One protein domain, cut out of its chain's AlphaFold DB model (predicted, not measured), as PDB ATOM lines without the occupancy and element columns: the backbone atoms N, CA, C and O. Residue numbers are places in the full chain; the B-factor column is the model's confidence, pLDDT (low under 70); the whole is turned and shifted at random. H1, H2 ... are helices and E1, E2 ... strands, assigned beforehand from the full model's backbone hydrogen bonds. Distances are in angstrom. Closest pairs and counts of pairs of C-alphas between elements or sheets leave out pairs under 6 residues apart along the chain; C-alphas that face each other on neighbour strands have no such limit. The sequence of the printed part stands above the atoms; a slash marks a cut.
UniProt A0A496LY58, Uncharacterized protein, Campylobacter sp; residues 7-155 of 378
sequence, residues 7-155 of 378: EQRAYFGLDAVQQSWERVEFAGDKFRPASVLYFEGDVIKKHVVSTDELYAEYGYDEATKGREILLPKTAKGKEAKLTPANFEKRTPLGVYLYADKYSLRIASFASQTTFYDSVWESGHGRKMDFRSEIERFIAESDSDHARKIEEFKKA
ATOM      1  N   GLU A   7     152.013 141.128 108.017       97.50
ATOM      2  CA  GLU A   7     152.622 142.426 107.707       97.50
ATOM      3  C   GLU A   7     153.620 142.841 108.794       97.50
ATOM      4  O   GLU A   7     154.744 143.221 108.485       97.50
ATOM      5  N   GLN A   8     153.259 142.688 110.073       98.06
ATOM      6  CA  GLN A   8     154.167 142.980 111.184       98.06
ATOM      7  C   GLN A   8     155.359 142.010 111.208       98.06
ATOM      8  O   GLN A   8     156.492 142.440 111.397       98.06
ATOM      9  N   ARG A   9     155.139 140.711 110.955       98.31
ATOM     10  CA  ARG A   9     156.205 139.688 110.886       98.31
ATOM     11  C   ARG A   9     157.310 140.033 109.888       98.31
ATOM     12  O   ARG A   9     158.474 139.749 110.170       98.31
ATOM     13  N   ALA A  10     156.967 140.676 108.771       98.00
ATOM     14  CA  ALA A  10     157.937 141.098 107.765       98.00
ATOM     15  C   ALA A  10     158.977 142.085 108.329       98.00
ATOM     16  O   ALA A  10     160.158 141.969 108.011       98.00
ATOM     17  N   TYR A  11     158.586 142.983 109.245       98.31
ATOM     18  CA  TYR A  11     159.525 143.903 109.909       98.31
ATOM     19  C   TYR A  11     160.557 143.180 110.780       98.31
ATOM     20  O   TYR A  11     161.632 143.720 111.030       98.31
ATOM     21  N   PHE A  12     160.268 141.960 111.217       98.12
ATOM     22  CA  PHE A  12     161.159 141.168 112.062       98.12
ATOM     23  C   PHE A  12     161.883 140.062 111.286       98.12
ATOM     24  O   PHE A  12     162.593 139.267 111.893       98.12
ATOM     25  N   GLY A  13     161.700 139.968 109.963       97.62
ATOM     26  CA  GLY A  13     162.290 138.902 109.144       97.62
ATOM     27  C   GLY A  13     161.702 137.516 109.423       97.62
ATOM     28  O   GLY A  13     162.281 136.506 109.022       97.62
ATOM     29  N   LEU A  14     160.560 137.452 110.109       98.25
ATOM     30  CA  LEU A  14     159.879 136.206 110.440       98.25
ATOM     31  C   LEU A  14     159.150 135.663 109.210       98.25
ATOM     32  O   LEU A  14     158.614 136.417 108.396       98.25
ATOM     33  N   ASP A  15     159.082 134.340 109.081       96.00
ATOM     34  CA  ASP A  15     158.252 133.724 108.046       96.00
ATOM     35  C   ASP A  15     156.767 133.997 108.294       96.00
ATOM     36  O   ASP A  15     156.283 133.908 109.431       96.00
ATOM     37  N   ALA A  16     156.053 134.318 107.214       97.00
ATOM     38  CA  ALA A  16     154.610 134.493 107.230       97.00
ATOM     39  C   ALA A  16     153.913 133.170 107.570       97.00
ATOM     40  O   ALA A  16     154.308 132.103 107.093       97.00
ATOM     41  N   VAL A  17     152.844 133.250 108.359       97.44
ATOM     42  CA  VAL A  17     151.935 132.122 108.566       97.44
ATOM     43  C   VAL A  17     151.133 131.931 107.284       97.44
ATOM     44  O   VAL A  17     150.396 132.831 106.873       97.44
ATOM     45  N   GLN A  18     151.310 130.781 106.634       96.88
ATOM     46  CA  GLN A  18     150.604 130.447 105.399       96.88
ATOM     47  C   GLN A  18     149.150 130.074 105.689       96.88
ATOM     48  O   GLN A  18     148.836 129.549 106.753       96.88
ATOM     49  N   GLN A  19     148.262 130.281 104.714       95.12
ATOM     50  CA  GLN A  19     146.852 129.884 104.842       95.12
ATOM     51  C   GLN A  19     146.675 128.368 105.013       95.12
ATOM     52  O   GLN A  19     145.698 127.931 105.612       95.12
ATOM     53  N   SER A  20     147.617 127.571 104.499       95.50
ATOM     54  CA  SER A  20     147.650 126.116 104.673       95.50
ATOM     55  C   SER A  20     148.032 125.682 106.090       95.50
ATOM     56  O   SER A  20     147.883 124.504 106.412       95.50
ATOM     57  N   TRP A  21     148.563 126.588 106.917       97.88
ATOM     58  CA  TRP A  21     149.040 126.241 108.247       97.88
ATOM     59  C   TRP A  21     147.903 126.263 109.258       97.88
ATOM     60  O   TRP A  21     147.186 127.250 109.412       97.88
ATOM     61  N   GLU A  22     147.781 125.176 110.001       98.12
ATOM     62  CA  GLU A  22     146.786 125.021 111.044       98.12
ATOM     63  C   GLU A  22     147.334 125.508 112.383       98.12
ATOM     64  O   GLU A  22     148.406 125.091 112.829       98.12
ATOM     65  N   ARG A  23     146.579 126.392 113.033       97.31
ATOM     66  CA  ARG A  23     146.895 126.937 114.352       97.31
ATOM     67  C   ARG A  23     146.399 125.985 115.437       97.31
ATOM     68  O   ARG A  23     145.193 125.829 115.603       97.31
ATOM     69  N   VAL A  24     147.313 125.409 116.212       97.62
ATOM     70  CA  VAL A  24     146.996 124.447 117.276       97.62
ATOM     71  C   VAL A  24     147.449 124.992 118.626       97.62
ATOM     72  O   VAL A  24     148.604 125.393 118.796       97.62
ATOM     73  N   GLU A  25     146.541 125.009 119.603       96.88
ATOM     74  CA  GLU A  25     146.887 125.344 120.985       96.88
ATOM     75  C   GLU A  25     147.779 124.258 121.585       96.88
ATOM     76  O   GLU A  25     147.486 123.065 121.514       96.88
ATOM     77  N   PHE A  26     148.876 124.682 122.200       96.62
ATOM     78  CA  PHE A  26     149.850 123.796 122.803       96.62
ATOM     79  C   PHE A  26     149.932 124.070 124.298       96.62
ATOM     80  O   PHE A  26     150.453 125.098 124.744       96.62
ATOM     81  N   ALA A  27     149.365 123.145 125.071       95.12
ATOM     82  CA  ALA A  27     149.301 123.246 126.519       95.12
ATOM     83  C   ALA A  27     150.707 123.366 127.120       95.12
ATOM     84  O   ALA A  27     151.624 122.642 126.734       95.12
ATOM     85  N   GLY A  28     150.852 124.284 128.073       94.00
ATOM     86  CA  GLY A  28     152.083 124.462 128.832       94.00
ATOM     87  C   GLY A  28     152.312 123.352 129.860       94.00
ATOM     88  O   GLY A  28     151.543 122.398 129.981       94.00
ATOM     89  N   ASP A  29     153.373 123.510 130.641       94.50
ATOM     90  CA  ASP A  29     153.655 122.693 131.818       94.50
ATOM     91  C   ASP A  29     154.054 123.583 133.010       94.50
ATOM     92  O   ASP A  29     153.915 124.803 132.970       94.50
ATOM     93  N   LYS A  30     154.545 122.982 134.101       93.38
ATOM     94  CA  LYS A  30     154.965 123.711 135.311       93.38
ATOM     95  C   LYS A  30     155.997 124.821 135.040       93.38
ATOM     96  O   LYS A  30     156.073 125.769 135.815       93.38
ATOM     97  N   PHE A  31     156.815 124.678 134.000       92.88
ATOM     98  CA  PHE A  31     157.948 125.555 133.706       92.88
ATOM     99  C   PHE A  31     157.787 126.334 132.398       92.88
ATOM    100  O   PHE A  31     158.535 127.280 132.170       92.88
ATOM    101  N   ARG A  32     156.848 125.937 131.533       94.12
ATOM    102  CA  ARG A  32     156.648 126.518 130.201       94.12
ATOM    103  C   ARG A  32     155.205 126.988 130.050       94.12
ATOM    104  O   ARG A  32     154.298 126.199 130.310       94.12
ATOM    105  N   PRO A  33     154.965 128.232 129.610       95.06
ATOM    106  CA  PRO A  33     153.609 128.721 129.404       95.06
ATOM    107  C   PRO A  33     152.907 127.960 128.274       95.06
ATOM    108  O   PRO A  33     153.546 127.345 127.416       95.06
ATOM    109  N   ALA A  34     151.575 128.032 128.257       95.75
ATOM    110  CA  ALA A  34     150.808 127.638 127.082       95.75
ATOM    111  C   ALA A  34     151.216 128.493 125.873       95.75
ATOM    112  O   ALA A  34     151.620 129.650 126.007       95.75
ATOM    113  N   SER A  35     151.143 127.902 124.688       97.12
ATOM    114  CA  SER A  35     151.653 128.498 123.456       97.12
ATOM    115  C   SER A  35     150.878 127.993 122.242       97.12
ATOM    116  O   SER A  35     149.881 127.287 122.383       97.12
ATOM    117  N   VAL A  36     151.310 128.379 121.047       98.00
ATOM    118  CA  VAL A  36     150.674 128.004 119.783       98.00
ATOM    119  C   VAL A  36     151.701 127.375 118.859       98.00
ATOM    120  O   VAL A  36     152.782 127.928 118.659       98.00
ATOM    121  N   LEU A  37     151.345 126.238 118.269       98.25
ATOM    122  CA  LEU A  37     152.105 125.597 117.203       98.25
ATOM    123  C   LEU A  37     151.338 125.727 115.888       98.25
ATOM    124  O   LEU A  37     150.143 125.450 115.828       98.25
ATOM    125  N   TYR A  38     152.041 126.126 114.834       98.38
ATOM    126  CA  TYR A  38     151.517 126.135 113.472       98.38
ATOM    127  C   TYR A  38     151.983 124.892 112.727       98.38
ATOM    128  O   TYR A  38     153.190 124.653 112.624       98.38
ATOM    129  N   PHE A  39     151.031 124.127 112.200       98.50
ATOM    130  CA  PHE A  39     151.274 122.878 111.485       98.50
ATOM    131  C   PHE A  39     150.987 123.001 109.994       98.50
ATOM    132  O   PHE A  39     149.915 123.443 109.602       98.50
ATOM    133  N   GLU A  40     151.890 122.500 109.163       98.00
ATOM    134  CA  GLU A  40     151.611 122.178 107.767       98.00
ATOM    135  C   GLU A  40     151.489 120.659 107.643       98.00
ATOM    136  O   GLU A  40     152.484 119.930 107.689       98.00
ATOM    137  N   GLY A  41     150.252 120.157 107.586       96.88
ATOM    138  CA  GLY A  41     149.994 118.723 107.735       96.88
ATOM    139  C   GLY A  41     150.476 118.215 109.098       96.88
ATOM    140  O   GLY A  41     149.949 118.630 110.129       96.88
ATOM    141  N   ASP A  42     151.486 117.342 109.091       97.12
ATOM    142  CA  ASP A  42     152.113 116.753 110.285       97.12
ATOM    143  C   ASP A  42     153.457 117.413 110.653       97.12
ATOM    144  O   ASP A  42     154.193 116.899 111.498       97.12
ATOM    145  N   VAL A  43     153.812 118.551 110.050       98.00
ATOM    146  CA  VAL A  43     155.087 119.241 110.306       98.00
ATOM    147  C   VAL A  43     154.852 120.544 111.060       98.00
ATOM    148  O   VAL A  43     154.078 121.387 110.619       98.00
ATOM    149  N   ILE A  44     155.551 120.743 112.178       98.44
ATOM    150  CA  ILE A  44     155.541 122.010 112.917       98.44
ATOM    151  C   ILE A  44     156.427 123.012 112.177       98.44
ATOM    152  O   ILE A  44     157.625 122.768 111.999       98.44
ATOM    153  N   LYS A  45     155.848 124.149 111.788       98.31
ATOM    154  CA  LYS A  45     156.522 125.211 111.026       98.31
ATOM    155  C   LYS A  45     156.838 126.456 111.847       98.31
ATOM    156  O   LYS A  45     157.808 127.154 111.556       98.31
ATOM    157  N   LYS A  46     156.049 126.740 112.885       98.31
ATOM    158  CA  LYS A  46     156.248 127.908 113.754       98.31
ATOM    159  C   LYS A  46     155.735 127.641 115.163       98.31
ATOM    160  O   LYS A  46     154.753 126.927 115.348       98.31
ATOM    161  N   HIS A  47     156.393 128.250 116.141       98.25
ATOM    162  CA  HIS A  47     155.981 128.280 117.540       98.25
ATOM    163  C   HIS A  47     155.844 129.728 117.996       98.25
ATOM    164  O   HIS A  47     156.762 130.523 117.793       98.25
ATOM    165  N   VAL A  48     154.701 130.060 118.595       98.19
ATOM    166  CA  VAL A  48     154.412 131.387 119.143       98.19
ATOM    167  C   VAL A  48     154.141 131.259 120.636       98.19
ATOM    168  O   VAL A  48     153.212 130.565 121.054       98.19
ATOM    169  N   VAL A  49     154.942 131.947 121.443       97.56
ATOM    170  CA  VAL A  49     154.733 132.109 122.883       97.56
ATOM    171  C   VAL A  49     154.245 133.530 123.119       97.56
ATOM    172  O   VAL A  49     154.933 134.482 122.768       97.56
ATOM    173  N   SER A  50     153.063 133.683 123.711       96.75
ATOM    174  CA  SER A  50     152.500 134.993 124.044       96.75
ATOM    175  C   SER A  50     151.854 134.946 125.421       96.75
ATOM    176  O   SER A  50     150.847 134.264 125.625       96.75
ATOM    177  N   THR A  51     152.443 135.681 126.356       95.12
ATOM    178  CA  THR A  51     151.938 135.897 127.712       95.12
ATOM    179  C   THR A  51     151.783 137.398 127.965       95.12
ATOM    180  O   THR A  51     151.957 138.221 127.062       95.12
ATOM    181  N   ASP A  52     151.448 137.780 129.195       92.56
ATOM    182  CA  ASP A  52     151.410 139.191 129.585       92.56
ATOM    183  C   ASP A  52     152.802 139.811 129.749       92.56
ATOM    184  O   ASP A  52     152.918 141.033 129.708       92.56
ATOM    185  N   GLU A  53     153.854 138.993 129.865       93.19
ATOM    186  CA  GLU A  53     155.233 139.441 130.116       93.19
ATOM    187  C   GLU A  53     156.204 139.159 128.959       93.19
ATOM    188  O   GLU A  53     157.320 139.677 128.968       93.19
ATOM    189  N   LEU A  54     155.807 138.322 127.994       95.19
ATOM    190  CA  LEU A  54     156.683 137.802 126.948       95.19
ATOM    191  C   LEU A  54     155.933 137.603 125.630       95.19
ATOM    192  O   LEU A  54     154.844 137.025 125.588       95.19
ATOM    193  N   TYR A  55     156.605 137.954 124.541       97.94
ATOM    194  CA  TYR A  55     156.313 137.498 123.196       97.94
ATOM    195  C   TYR A  55     157.541 136.851 122.561       97.94
ATOM    196  O   TYR A  55     158.628 137.421 122.581       97.94
ATOM    197  N   ALA A  56     157.380 135.676 121.960       97.88
ATOM    198  CA  ALA A  56     158.431 135.070 121.157       97.88
ATOM    199  C   ALA A  56     157.864 134.297 119.964       97.88
ATOM    200  O   ALA A  56     156.868 133.584 120.094       97.88
ATOM    201  N   GLU A  57     158.534 134.403 118.816       98.31
ATOM    202  CA  GLU A  57     158.252 133.601 117.626       98.31
ATOM    203  C   GLU A  57     159.506 132.886 117.136       98.31
ATOM    204  O   GLU A  57     160.543 133.510 116.911       98.31
ATOM    205  N   TYR A  58     159.364 131.587 116.888       98.19
ATOM    206  CA  TYR A  58     160.433 130.711 116.425       98.19
ATOM    207  C   TYR A  58     159.996 129.930 115.181       98.19
ATOM    208  O   TYR A  58     158.875 129.413 115.129       98.19
ATOM    209  N   GLY A  59     160.879 129.822 114.186       97.62
ATOM    210  CA  GLY A  59     160.682 128.968 113.011       97.62
ATOM    211  C   GLY A  59     161.100 127.521 113.274       97.62
ATOM    212  O   GLY A  59     162.064 127.272 113.996       97.62
ATOM    213  N   TYR A  60     160.397 126.562 112.673       97.50
ATOM    214  CA  TYR A  60     160.674 125.132 112.816       97.50
ATOM    215  C   TYR A  60     160.454 124.359 111.508       97.50
ATOM    216  O   TYR A  60     159.844 124.831 110.547       97.50
ATOM    217  N   ASP A  61     160.988 123.143 111.489       96.81
ATOM    218  CA  ASP A  61     160.700 122.125 110.482       96.81
ATOM    219  C   ASP A  61     160.742 120.750 111.161       96.81
ATOM    220  O   ASP A  61     161.623 119.923 110.930       96.81
ATOM    221  N   GLU A  62     159.854 120.559 112.140       97.00
ATOM    222  CA  GLU A  62     159.827 119.351 112.969       97.00
ATOM    223  C   GLU A  62     158.676 118.447 112.544       97.00
ATOM    224  O   GLU A  62     157.507 118.738 112.805       97.00
ATOM    225  N   ALA A  63     159.011 117.329 111.903       97.12
ATOM    226  CA  ALA A  63     158.031 116.327 111.518       97.12
ATOM    227  C   ALA A  63     157.465 115.599 112.744       97.12
ATOM    228  O   ALA A  63     158.180 115.260 113.697       97.12
ATOM    229  N   THR A  64     156.173 115.310 112.685       97.56
ATOM    230  CA  THR A  64     155.457 114.545 113.698       97.56
ATOM    231  C   THR A  64     154.766 113.340 113.078       97.56
ATOM    232  O   THR A  64     154.652 113.225 111.861       97.56
ATOM    233  N   LYS A  65     154.321 112.417 113.926       96.31
ATOM    234  CA  LYS A  65     153.381 111.363 113.563       96.31
ATOM    235  C   LYS A  65     152.062 111.660 114.258       96.31
ATOM    236  O   LYS A  65     151.997 111.574 115.488       96.31
ATOM    237  N   GLY A  66     151.052 112.046 113.478       94.62
ATOM    238  CA  GLY A  66     149.726 112.389 113.990       94.62
ATOM    239  C   GLY A  66     149.749 113.520 115.017       94.62
ATOM    240  O   GLY A  66     148.945 113.509 115.939       94.62
ATOM    241  N   ARG A  67     150.721 114.442 114.922       95.81
ATOM    242  CA  ARG A  67     150.890 115.600 115.822       95.81
ATOM    243  C   ARG A  67     151.067 115.284 117.310       95.81
ATOM    244  O   ARG A  67     151.091 116.193 118.128       95.81
ATOM    245  N   GLU A  68     151.276 114.022 117.671       96.06
ATOM    246  CA  GLU A  68     151.468 113.591 119.062       96.06
ATOM    247  C   GLU A  68     152.893 113.116 119.345       96.06
ATOM    248  O   GLU A  68     153.341 113.104 120.494       96.06
ATOM    249  N   ILE A  69     153.617 112.698 118.308       97.19
ATOM    250  CA  ILE A  69     154.965 112.143 118.421       97.19
ATOM    251  C   ILE A  69     155.893 112.952 117.529       97.19
ATOM    252  O   ILE A  69     155.742 112.955 116.314       97.19
ATOM    253  N   LEU A  70     156.881 113.607 118.128       97.12
ATOM    254  CA  LEU A  70     157.999 114.220 117.430       97.12
ATOM    255  C   LEU A  70     158.911 113.135 116.852       97.12
ATOM    256  O   LEU A  70     159.478 112.319 117.594       97.12
ATOM    257  N   LEU A  71     159.121 113.179 115.540       96.25
ATOM    258  CA  LEU A  71     160.021 112.263 114.854       96.25
ATOM    259  C   LEU A  71     161.494 112.657 115.086       96.25
ATOM    260  O   LEU A  71     161.816 113.826 115.355       96.25
ATOM    261  N   PRO A  72     162.428 111.694 115.060       93.12
ATOM    262  CA  PRO A  72     163.849 111.992 115.174       93.12
ATOM    263  C   PRO A  72     164.401 112.624 113.887       93.12
ATOM    264  O   PRO A  72     164.046 112.220 112.786       93.12
ATOM    265  N   LYS A  73     165.352 113.563 114.018       87.56
ATOM    266  CA  LYS A  73     166.053 114.167 112.862       87.56
ATOM    267  C   LYS A  73     167.051 113.231 112.177       87.56
ATOM    268  O   LYS A  73     167.494 113.498 111.068       87.56
ATOM    269  N   THR A  74     167.480 112.174 112.864       88.31
ATOM    270  CA  THR A  74     168.493 111.238 112.366       88.31
ATOM    271  C   THR A  74     168.022 109.807 112.564       88.31
ATOM    272  O   THR A  74     167.260 109.531 113.489       88.31
ATOM    273  N   ALA A  75     168.543 108.876 111.762       85.94
ATOM    274  CA  ALA A  75     168.204 107.453 111.853       85.94
ATOM    275  C   ALA A  75     168.526 106.814 113.221       85.94
ATOM    276  O   ALA A  75     167.953 105.788 113.572       85.94
ATOM    277  N   LYS A  76     169.444 107.407 114.000       88.44
ATOM    278  CA  LYS A  76     169.795 106.950 115.357       88.44
ATOM    279  C   LYS A  76     168.971 107.625 116.459       88.44
ATOM    280  O   LYS A  76     169.101 107.258 117.626       88.44
ATOM    281  N   GLY A  77     168.189 108.650 116.121       88.69
ATOM    282  CA  GLY A  77     167.368 109.362 117.089       88.69
ATOM    283  C   GLY A  77     166.164 108.530 117.525       88.69
ATOM    284  O   GLY A  77     165.743 107.603 116.839       88.69
ATOM    285  N   LYS A  78     165.602 108.877 118.681       91.75
ATOM    286  CA  LYS A  78     164.387 108.248 119.202       91.75
ATOM    287  C   LYS A  78     163.192 109.164 118.985       91.75
ATOM    288  O   LYS A  78     163.312 110.382 119.122       91.75
ATOM    289  N   GLU A  79     162.055 108.558 118.681       95.69
ATOM    290  CA  GLU A  79     160.760 109.223 118.763       95.69
ATOM    291  C   GLU A  79     160.510 109.720 120.190       95.69
ATOM    292  O   GLU A  79     160.938 109.103 121.173       95.69
ATOM    293  N   ALA A  80     159.816 110.845 120.310       96.50
ATOM    294  CA  ALA A  80     159.448 111.419 121.594       96.50
ATOM    295  C   ALA A  80     158.026 111.963 121.526       96.50
ATOM    296  O   ALA A  80     157.641 112.543 120.519       96.50
ATOM    297  N   LYS A  81     157.252 111.839 122.606       97.31
ATOM    298  CA  LYS A  81     155.947 112.509 122.690       97.31
ATOM    299  C   LYS A  81     156.121 114.021 122.525       97.31
ATOM    300  O   LYS A  81     157.053 114.588 123.105       97.31
ATOM    301  N   LEU A  82     155.226 114.655 121.773       97.62
ATOM    302  CA  LEU A  82     155.137 116.101 121.645       97.62
ATOM    303  C   LEU A  82     154.621 116.675 122.968       97.62
ATOM    304  O   LEU A  82     153.427 116.741 123.235       97.62
ATOM    305  N   THR A  83     155.562 117.052 123.824       96.69
ATOM    306  CA  THR A  83     155.322 117.748 125.089       96.69
ATOM    307  C   THR A  83     156.196 118.998 125.125       96.69
ATOM    308  O   THR A  83     157.240 119.001 124.462       96.69
ATOM    309  N   PRO A  84     155.842 120.043 125.896       95.81
ATOM    310  CA  PRO A  84     156.641 121.268 125.952       95.81
ATOM    311  C   PRO A  84     158.121 121.005 126.270       95.81
ATOM    312  O   PRO A  84     159.008 121.489 125.570       95.81
ATOM    313  N   ALA A  85     158.397 120.127 127.239       95.88
ATOM    314  CA  ALA A  85     159.755 119.728 127.610       95.88
ATOM    315  C   ALA A  85     160.543 118.993 126.507       95.88
ATOM    316  O   ALA A  85     161.771 119.075 126.464       95.88
ATOM    317  N   ASN A  86     159.874 118.231 125.639       95.81
ATOM    318  CA  ASN A  86     160.536 117.563 124.516       95.81
ATOM    319  C   ASN A  86     160.686 118.489 123.307       95.81
ATOM    320  O   ASN A  86     161.663 118.359 122.570       95.81
ATOM    321  N   PHE A  87     159.739 119.407 123.114       96.19
ATOM    322  CA  PHE A  87     159.754 120.359 122.013       96.19
ATOM    323  C   PHE A  87     160.818 121.446 122.199       96.19
ATOM    324  O   PHE A  87     161.542 121.731 121.257       96.19
ATOM    325  N   GLU A  88     161.025 121.954 123.417       93.62
ATOM    326  CA  GLU A  88     162.075 122.950 123.718       93.62
ATOM    327  C   GLU A  88     163.498 122.465 123.365       93.62
ATOM    328  O   GLU A  88     164.391 123.259 123.086       93.62
ATOM    329  N   LYS A  89     163.721 121.146 123.311       92.81
ATOM    330  CA  LYS A  89     165.006 120.554 122.893       92.81
ATOM    331  C   LYS A  89     165.236 120.626 121.382       92.81
ATOM    332  O   LYS A  89     166.326 120.288 120.915       92.81
ATOM    333  N   ARG A  90     164.213 120.973 120.599       94.12
ATOM    334  CA  ARG A  90     164.309 121.112 119.148       94.12
ATOM    335  C   ARG A  90     164.953 122.448 118.818       94.12
ATOM    336  O   ARG A  90     164.535 123.489 119.309       94.12
ATOM    337  N   THR A  91     165.979 122.400 117.975       93.19
ATOM    338  CA  THR A  91     166.671 123.597 117.499       93.19
ATOM    339  C   THR A  91     165.764 124.355 116.532       93.19
ATOM    340  O   THR A  91     165.419 123.774 115.497       93.19
ATOM    341  N   PRO A  92     165.399 125.611 116.836       96.19
ATOM    342  CA  PRO A  92     164.661 126.439 115.899       96.19
ATOM    343  C   PRO A  92     165.504 126.803 114.672       96.19
ATOM    344  O   PRO A  92     166.717 126.583 114.627       96.19
ATOM    345  N   LEU A  93     164.846 127.365 113.667       95.38
ATOM    346  CA  LEU A  93     165.423 127.725 112.379       95.38
ATOM    347  C   LEU A  93     165.241 129.214 112.093       95.38
ATOM    348  O   LEU A  93     164.268 129.830 112.524       95.38
ATOM    349  N   GLY A  94     166.164 129.756 111.297       96.81
ATOM    350  CA  GLY A  94     166.048 131.095 110.730       96.81
ATOM    351  C   GLY A  94     166.048 132.210 111.775       96.81
ATOM    352  O   GLY A  94     166.692 132.102 112.822       96.81
ATOM    353  N   VAL A  95     165.356 133.295 111.437       98.38
ATOM    354  CA  VAL A  95     165.199 134.477 112.288       98.38
ATOM    355  C   VAL A  95     164.138 134.217 113.351       98.38
ATOM    356  O   VAL A  95     163.106 133.604 113.075       98.38
ATOM    357  N   TYR A  96     164.388 134.707 114.559       98.50
ATOM    358  CA  TYR A  96     163.440 134.698 115.659       98.50
ATOM    359  C   TYR A  96     163.273 136.097 116.245       98.50
ATOM    360  O   TYR A  96     164.167 136.944 116.162       98.50
ATOM    361  N   LEU A  97     162.117 136.297 116.870       98.62
ATOM    362  CA  LEU A  97     161.803 137.474 117.666       98.62
ATOM    363  C   LEU A  97     161.619 137.029 119.110       98.62
ATOM    364  O   LEU A  97     160.910 136.058 119.372       98.62
ATOM    365  N   TYR A  98     162.233 137.756 120.030       98.25
ATOM    366  CA  TYR A  98     162.009 137.629 121.463       98.25
ATOM    367  C   TYR A  98     161.793 139.025 122.034       98.25
ATOM    368  O   TYR A  98     162.606 139.908 121.780       98.25
ATOM    369  N   ALA A  99     160.717 139.234 122.779       97.69
ATOM    370  CA  ALA A  99     160.421 140.510 123.402       97.69
ATOM    371  C   ALA A  99     159.813 140.299 124.790       97.69
ATOM    372  O   ALA A  99     158.772 139.660 124.922       97.69
ATOM    373  N   ASP A 100     160.449 140.835 125.821       95.75
ATOM    374  CA  ASP A 100     159.978 140.794 127.201       95.75
ATOM    375  C   ASP A 100     160.011 142.196 127.824       95.75
ATOM    376  O   ASP A 100     160.221 143.205 127.150       95.75
ATOM    377  N   LYS A 101     159.804 142.278 129.139       94.12
ATOM    378  CA  LYS A 101     159.861 143.557 129.857       94.12
ATOM    379  C   LYS A 101     161.238 144.228 129.878       94.12
ATOM    380  O   LYS A 101     161.327 145.324 130.424       94.12
ATOM    381  N   TYR A 102     162.299 143.599 129.375       93.50
ATOM    382  CA  TYR A 102     163.667 144.122 129.425       93.50
ATOM    383  C   TYR A 102     164.306 144.313 128.051       93.50
ATOM    384  O   TYR A 102     165.251 145.090 127.936       93.50
ATOM    385  N   SER A 103     163.842 143.598 127.028       94.25
ATOM    386  CA  SER A 103     164.491 143.583 125.719       94.25
ATOM    387  C   SER A 103     163.528 143.227 124.594       94.25
ATOM    388  O   SER A 103     162.605 142.441 124.783       94.25
ATOM    389  N   LEU A 104     163.800 143.757 123.403       96.62
ATOM    390  CA  LEU A 104     163.308 143.265 122.122       96.62
ATOM    391  C   LEU A 104     164.525 142.875 121.292       96.62
ATOM    392  O   LEU A 104     165.361 143.721 120.984       96.62
ATOM    393  N   ARG A 105     164.605 141.603 120.908       97.44
ATOM    394  CA  ARG A 105     165.718 141.020 120.162       97.44
ATOM    395  C   ARG A 105     165.240 140.358 118.880       97.44
ATOM    396  O   ARG A 105     164.347 139.511 118.898       97.44
ATOM    397  N   ILE A 106     165.923 140.693 117.788       98.25
ATOM    398  CA  ILE A 106     165.798 140.057 116.477       98.25
ATOM    399  C   ILE A 106     167.142 139.413 116.166       98.25
ATOM    400  O   ILE A 106     168.139 140.106 115.960       98.25
ATOM    401  N   ALA A 107     167.190 138.089 116.136       97.81
ATOM    402  CA  ALA A 107     168.424 137.346 115.901       97.81
ATOM    403  C   ALA A 107     168.154 136.092 115.068       97.81
ATOM    404  O   ALA A 107     167.008 135.764 114.772       97.81
ATOM    405  N   SER A 108     169.212 135.416 114.629       97.81
ATOM    406  CA  SER A 108     169.100 134.290 113.701       97.81
ATOM    407  C   SER A 108     169.850 133.064 114.200       97.81
ATOM    408  O   SER A 108     171.058 133.113 114.418       97.81
ATOM    409  N   PHE A 109     169.146 131.933 114.290       96.06
ATOM    410  CA  PHE A 109     169.758 130.621 114.523       96.06
ATOM    411  C   PHE A 109     170.585 130.152 113.320       96.06
ATOM    412  O   PHE A 109     171.490 129.328 113.469       96.06
ATOM    413  N   ALA A 110     170.283 130.658 112.118       95.12
ATOM    414  CA  ALA A 110     170.969 130.273 110.889       95.12
ATOM    415  C   ALA A 110     172.344 130.942 110.764       95.12
ATOM    416  O   ALA A 110     173.326 130.263 110.462       95.12
ATOM    417  N   SER A 111     172.428 132.253 111.010       96.12
ATOM    418  CA  SER A 111     173.692 132.997 110.936       96.12
ATOM    419  C   SER A 111     174.440 133.060 112.266       96.12
ATOM    420  O   SER A 111     175.653 133.240 112.245       96.12
ATOM    421  N   GLN A 112     173.751 132.842 113.396       95.56
ATOM    422  CA  GLN A 112     174.266 133.041 114.759       95.56
ATOM    423  C   GLN A 112     174.686 134.496 115.019       95.56
ATOM    424  O   GLN A 112     175.695 134.747 115.676       95.56
ATOM    425  N   THR A 113     173.912 135.440 114.477       96.19
ATOM    426  CA  THR A 113     174.125 136.890 114.623       96.19
ATOM    427  C   THR A 113     172.822 137.603 114.980       96.19
ATOM    428  O   THR A 113     171.726 137.053 114.805       96.19
ATOM    429  N   THR A 114     172.946 138.831 115.473       96.19
ATOM    430  CA  THR A 114     171.844 139.681 115.930       96.19
ATOM    431  C   THR A 114     171.607 140.826 114.949       96.19
ATOM    432  O   THR A 114     172.525 141.559 114.581       96.19
ATOM    433  N   PHE A 115     170.359 141.009 114.520       96.00
ATOM    434  CA  PHE A 115     169.970 142.144 113.687       96.00
ATOM    435  C   PHE A 115     169.766 143.408 114.520       96.00
ATOM    436  O   PHE A 115     170.200 144.485 114.104       96.00
ATOM    437  N   TYR A 116     169.095 143.252 115.663       95.75
ATOM    438  CA  TYR A 116     168.733 144.317 116.589       95.75
ATOM    439  C   TYR A 116     168.535 143.764 118.003       95.75
ATOM    440  O   TYR A 116     167.971 142.678 118.167       95.75
ATOM    441  N   ASP A 117     168.949 144.539 119.000       94.19
ATOM    442  CA  ASP A 117     168.601 144.342 120.403       94.19
ATOM    443  C   ASP A 117     168.373 145.710 121.058       94.19
ATOM    444  O   ASP A 117     169.248 146.574 121.002       94.19
ATOM    445  N   SER A 118     167.211 145.924 121.676       93.38
ATOM    446  CA  SER A 118     166.888 147.215 122.299       93.38
ATOM    447  C   SER A 118     167.802 147.568 123.475       93.38
ATOM    448  O   SER A 118     167.972 148.749 123.786       93.38
ATOM    449  N   VAL A 119     168.474 146.583 124.088       90.31
ATOM    450  CA  VAL A 119     169.472 146.851 125.141       90.31
ATOM    451  C   VAL A 119     170.683 147.619 124.614       90.31
ATOM    452  O   VAL A 119     171.366 148.271 125.399       90.31
ATOM    453  N   TRP A 120     170.950 147.583 123.304       90.38
ATOM    454  CA  TRP A 120     172.036 148.357 122.703       90.38
ATOM    455  C   TRP A 120     171.807 149.867 122.835       90.38
ATOM    456  O   TRP A 120     172.757 150.627 123.002       90.38
ATOM    457  N   GLU A 121     170.544 150.295 122.818       85.94
ATOM    458  CA  GLU A 121     170.161 151.707 122.883       85.94
ATOM    459  C   GLU A 121     169.962 152.194 124.319       85.94
ATOM    460  O   GLU A 121     170.239 153.355 124.628       85.94
ATOM    461  N   SER A 122     169.458 151.324 125.198       82.62
ATOM    462  CA  SER A 122     169.020 151.715 126.542       82.62
ATOM    463  C   SER A 122     169.783 151.090 127.701       82.62
ATOM    464  O   SER A 122     169.415 151.333 128.850       82.62
ATOM    465  N   GLY A 123     170.777 150.255 127.414       83.81
ATOM    466  CA  GLY A 123     171.487 149.488 128.426       83.81
ATOM    467  C   GLY A 123     170.625 148.383 129.041       83.81
ATOM    468  O   GLY A 123     169.450 148.182 128.705       83.81
ATOM    469  N   HIS A 124     171.230 147.637 129.963       82.44
ATOM    470  CA  HIS A 124     170.553 146.571 130.691       82.44
ATOM    471  C   HIS A 124     169.664 147.122 131.817       82.44
ATOM    472  O   HIS A 124     170.002 148.087 132.493       82.44
ATOM    473  N   GLY A 125     168.531 146.462 132.069       81.88
ATOM    474  CA  GLY A 125     167.681 146.734 133.236       81.88
ATOM    475  C   GLY A 125     166.579 147.779 133.029       81.88
ATOM    476  O   GLY A 125     165.689 147.872 133.881       81.88
ATOM    477  N   ARG A 126     166.558 148.499 131.895       85.62
ATOM    478  CA  ARG A 126     165.401 149.323 131.507       85.62
ATOM    479  C   ARG A 126     164.167 148.431 131.387       85.62
ATOM    480  O   ARG A 126     164.167 147.450 130.653       85.62
ATOM    481  N   LYS A 127     163.098 148.807 132.089       91.19
ATOM    482  CA  LYS A 127     161.793 148.165 131.929       91.19
ATOM    483  C   LYS A 127     161.034 148.788 130.760       91.19
ATOM    484  O   LYS A 127     161.016 150.011 130.618       91.19
ATOM    485  N   MET A 128     160.384 147.953 129.964       89.69
ATOM    486  CA  MET A 128     159.536 148.342 128.841       89.69
ATOM    487  C   MET A 128     158.266 147.491 128.799       89.69
ATOM    488  O   MET A 128     158.223 146.392 129.350       89.69
ATOM    489  N   ASP A 129     157.227 148.008 128.147       93.75
ATOM    490  CA  ASP A 129     156.130 147.172 127.668       93.75
ATOM    491  C   ASP A 129     156.512 146.631 126.288       93.75
ATOM    492  O   ASP A 129     156.717 147.404 125.350       93.75
ATOM    493  N   PHE A 130     156.607 145.308 126.159       94.44
ATOM    494  CA  PHE A 130     157.096 144.686 124.929       94.44
ATOM    495  C   PHE A 130     156.174 144.952 123.728       94.44
ATOM    496  O   PHE A 130     156.639 144.957 122.591       94.44
ATOM    497  N   ARG A 131     154.870 145.178 123.950       95.31
ATOM    498  CA  ARG A 131     153.917 145.460 122.862       95.31
ATOM    499  C   ARG A 131     154.158 146.847 122.284       95.31
ATOM    500  O   ARG A 131     154.343 146.979 121.077       95.31
ATOM    501  N   SER A 132     154.257 147.845 123.157       94.81
ATOM    502  CA  SER A 132     154.629 149.211 122.782       94.81
ATOM    503  C   SER A 132     156.011 149.261 122.118       94.81
ATOM    504  O   SER A 132     156.223 150.021 121.178       94.81
ATOM    505  N   GLU A 133     156.958 148.434 122.573       95.06
ATOM    506  CA  GLU A 133     158.292 148.309 121.973       95.06
ATOM    507  C   GLU A 133     158.242 147.751 120.540       95.06
ATOM    508  O   GLU A 133     158.900 148.285 119.649       95.06
ATOM    509  N   ILE A 134     157.430 146.714 120.302       96.62
ATOM    510  CA  ILE A 134     157.180 146.150 118.967       96.62
ATOM    511  C   ILE A 134     156.582 147.212 118.039       96.62
ATOM    512  O   ILE A 134     157.063 147.391 116.919       96.62
ATOM    513  N   GLU A 135     155.550 147.927 118.491       96.81
ATOM    514  CA  GLU A 135     154.895 148.977 117.704       96.81
ATOM    515  C   GLU A 135     155.857 150.121 117.383       96.81
ATOM    516  O   GLU A 135     155.940 150.553 116.231       96.81
ATOM    517  N   ARG A 136     156.642 150.558 118.375       95.31
ATOM    518  CA  ARG A 136     157.669 151.581 118.181       95.31
ATOM    519  C   ARG A 136     158.720 151.126 117.173       95.31
ATOM    520  O   ARG A 136     159.021 151.872 116.247       95.31
ATOM    521  N   PHE A 137     159.231 149.900 117.299       95.81
ATOM    522  CA  PHE A 137     160.223 149.362 116.368       95.81
ATOM    523  C   PHE A 137     159.710 149.385 114.921       95.81
ATOM    524  O   PHE A 137     160.435 149.795 114.011       95.81
ATOM    525  N   ILE A 138     158.455 148.987 114.699       96.94
ATOM    526  CA  ILE A 138     157.824 149.040 113.375       96.94
ATOM    527  C   ILE A 138     157.730 150.491 112.890       96.94
ATOM    528  O   ILE A 138     158.189 150.782 111.788       96.94
ATOM    529  N   ALA A 139     157.204 151.399 113.714       96.56
ATOM    530  CA  ALA A 139     157.003 152.804 113.353       96.56
ATOM    531  C   ALA A 139     158.313 153.555 113.046       96.56
ATOM    532  O   ALA A 139     158.341 154.410 112.166       96.56
ATOM    533  N   GLU A 140     159.402 153.220 113.739       94.50
ATOM    534  CA  GLU A 140     160.729 153.823 113.556       94.50
ATOM    535  C   GLU A 140     161.552 153.152 112.441       94.50
ATOM    536  O   GLU A 140     162.719 153.488 112.234       94.50
ATOM    537  N   SER A 141     160.981 152.174 111.731       94.44
ATOM    538  CA  SER A 141     161.672 151.511 110.626       94.44
ATOM    539  C   SER A 141     161.845 152.435 109.430       94.44
ATOM    540  O   SER A 141     160.877 152.945 108.874       94.44
ATOM    541  N   ASP A 142     163.103 152.627 109.027       92.19
ATOM    542  CA  ASP A 142     163.452 153.442 107.869       92.19
ATOM    543  C   ASP A 142     163.032 152.781 106.538       92.19
ATOM    544  O   ASP A 142     162.652 151.608 106.473       92.19
ATOM    545  N   SER A 143     163.130 153.540 105.445       92.12
ATOM    546  CA  SER A 143     162.771 153.065 104.102       92.12
ATOM    547  C   SER A 143     163.644 151.915 103.583       92.12
ATOM    548  O   SER A 143     163.260 151.248 102.627       92.12
ATOM    549  N   ASP A 144     164.820 151.693 104.171       92.88
ATOM    550  CA  ASP A 144     165.767 150.644 103.784       92.88
ATOM    551  C   ASP A 144     165.624 149.373 104.648       92.88
ATOM    552  O   ASP A 144     166.202 148.324 104.347       92.88
ATOM    553  N   HIS A 145     164.812 149.428 105.709       95.62
ATOM    554  CA  HIS A 145     164.614 148.349 106.673       95.62
ATOM    555  C   HIS A 145     164.205 147.035 106.008       95.62
ATOM    556  O   HIS A 145     164.800 145.999 106.293       95.62
ATOM    557  N   ALA A 146     163.248 147.082 105.075       96.50
ATOM    558  CA  ALA A 146     162.759 145.899 104.365       96.50
ATOM    559  C   ALA A 146     163.880 145.165 103.605       96.50
ATOM    560  O   ALA A 146     163.935 143.936 103.615       96.50
ATOM    561  N   ARG A 147     164.817 145.903 102.998       96.94
ATOM    562  CA  ARG A 147     165.989 145.313 102.338       96.94
ATOM    563  C   ARG A 147     166.951 144.723 103.369       96.94
ATOM    564  O   ARG A 147     167.336 143.563 103.241       96.94
ATOM    565  N   LYS A 148     167.302 145.495 104.407       95.75
ATOM    566  CA  LYS A 148     168.246 145.083 105.465       95.75
ATOM    567  C   LYS A 148     167.788 143.802 106.176       95.75
ATOM    568  O   LYS A 148     168.601 142.907 106.410       95.75
ATOM    569  N   ILE A 149     166.503 143.698 106.526       97.62
ATOM    570  CA  ILE A 149     165.969 142.532 107.241       97.62
ATOM    571  C   ILE A 149     165.880 141.294 106.339       97.62
ATOM    572  O   ILE A 149     166.169 140.189 106.792       97.62
ATOM    573  N   GLU A 150     165.577 141.463 105.048       97.31
ATOM    574  CA  GLU A 150     165.585 140.364 104.075       97.31
ATOM    575  C   GLU A 150     166.999 139.842 103.789       97.31
ATOM    576  O   GLU A 150     167.205 138.631 103.669       97.31
ATOM    577  N   GLU A 151     167.995 140.726 103.718       96.94
ATOM    578  CA  GLU A 151     169.408 140.336 103.629       96.94
ATOM    579  C   GLU A 151     169.851 139.570 104.878       96.94
ATOM    580  O   GLU A 151     170.463 138.505 104.765       96.94
ATOM    581  N   PHE A 152     169.483 140.059 106.065       97.25
ATOM    582  CA  PHE A 152     169.761 139.382 107.330       97.25
ATOM    583  C   PHE A 152     169.111 137.996 107.404       97.25
ATOM    584  O   PHE A 152     169.763 137.024 107.789       97.25
ATOM    585  N   LYS A 153     167.848 137.881 106.983       97.19
ATOM    586  CA  LYS A 153     167.100 136.621 106.957       97.19
ATOM    587  C   LYS A 153     167.761 135.562 106.075       97.19
ATOM    588  O   LYS A 153     167.763 134.384 106.427       97.19
ATOM    589  N   LYS A 154     168.330 135.973 104.939       96.62
ATOM    590  CA  LYS A 154     169.021 135.090 103.981       96.62
ATOM    591  C   LYS A 154     170.477 134.813 104.360       96.62
ATOM    592  O   LYS A 154     171.106 133.951 103.745       96.62
ATOM    593  N   ALA A 155     171.026 135.530 105.340       95.69
ATOM    594  CA  ALA A 155     172.411 135.370 105.746       95.69
ATOM    595  C   ALA A 155     172.645 133.984 106.367       95.69
ATOM    596  O   ALA A 155     171.943 133.547 107.280       95.69
TER     597      ALA A 155
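This is residues 7 to 155 of the 378 residues of an uncharacterized protein of Campylobacter sp (UniProt A0A496LY58). One twisted wall of seven antiparallel strands, in the order E1 E2 E3 E4 E5 E6 E7, has the helices H4 and H5 over one face at its E5 to E7 end, with short H1 packed on H5. At the other end E4 bends, and a short antiparallel pairing ties residues 69 to 70 of the unnamed stretch 66 to 83 to residues 64 to 65 of E4, while a second one joins residues 69 to 70 with residues 80 to 81 inside that stretch. The printed part has 149 residues, with named elements in the order H1 E1 E2 E3 E4 H2 E5 E6 E7 H3 H4 H5; the class is mixed, helices and strands. It is compact, with a radius of gyration of the C-alphas of 16.2 A and spans of 44 by 34 by 29 A.

The strands are E1, residues 22 to 26, 12.2 A; E2, 35 to 40, 16.9 A; E3, 43 to 50, 21.1 A; E4, 54 to 65, 29.8 A; E5, 93 to 100, 20.5 A; E6, 104 to 108, 13.6 A; and E7, 113 to 117, 10.9 A. H4, residues 130 to 139, spans 14.1 A, and H5, 145 to 154, spans 14.2 A. The shorter helices are H1, residues 7 to 11, 7.4 A; H2, 84 to 87, 5.1 A; and H3, 119 to 122, 5.1 A. C-alpha 7 is at (152.622, 142.426, 107.707), C-alpha 54 at (156.683, 137.802, 126.948) and C-alpha 154 at (169.021, 135.090, 103.981).

The sheet holds two meanders, each strand the antiparallel neighbour of the one before: E1 E2 E3 E4 and E5 E6 E7. Within hydrogen-bond range are N 24 and O 37 of E1 and E2, 2.9 A; N 38 and O 46 of E2 and E3, 2.9 A; N 49 and O 56 of E3 and E4, 2.9 A; N 55 and O 99 of E4 and E5, 2.8 A; N 98 and O 105 of E5 and E6, 3.0 A; and N 106 and O 116 of E6 and E7, 2.9 A. E4 bends by 74 degrees at residue 61. H4 and H5 are on the same face of the sheet. H4, at a height of 9.6 A over the sheet, runs slantwise to the strands, at 44 degrees to E6 on the local plane; its closest C-alpha pair with E5 is Asp 100 and Phe 130, 5.3 A. H5, at a height of 10.4 A, runs along the strands, at 7 degrees to E6 on the local plane; its closest C-alpha pair with E5 is Val 95 and Lys 153, 6.1 A. H4 and H5 are apart. H1 touches H5, the closest C-alphas being those of Tyr 11 and Ala 146, 6.7 A. H2 is only just not on the sheet, with 4 pairs of C-alphas within 10 A, and H3 is not on it, with 2. In H4 and H5 every O i to N i+4 pair is within hydrogen-bond range; H1 has 0 of 1, but 2 of 2 O i to N i+3 pairs, and H2 and H3 are too short for an O i to N i+4 pair.

The two C-alphas farthest apart, those of Lys 76 and Ser 143, are 48.0 A apart. The printed part has no cut, and the link from E4 to H2, with 18 residues, is long. Mean pLDDT of the printed part is 95.3, and no printed residue is under 70; the mean of H3 is 87.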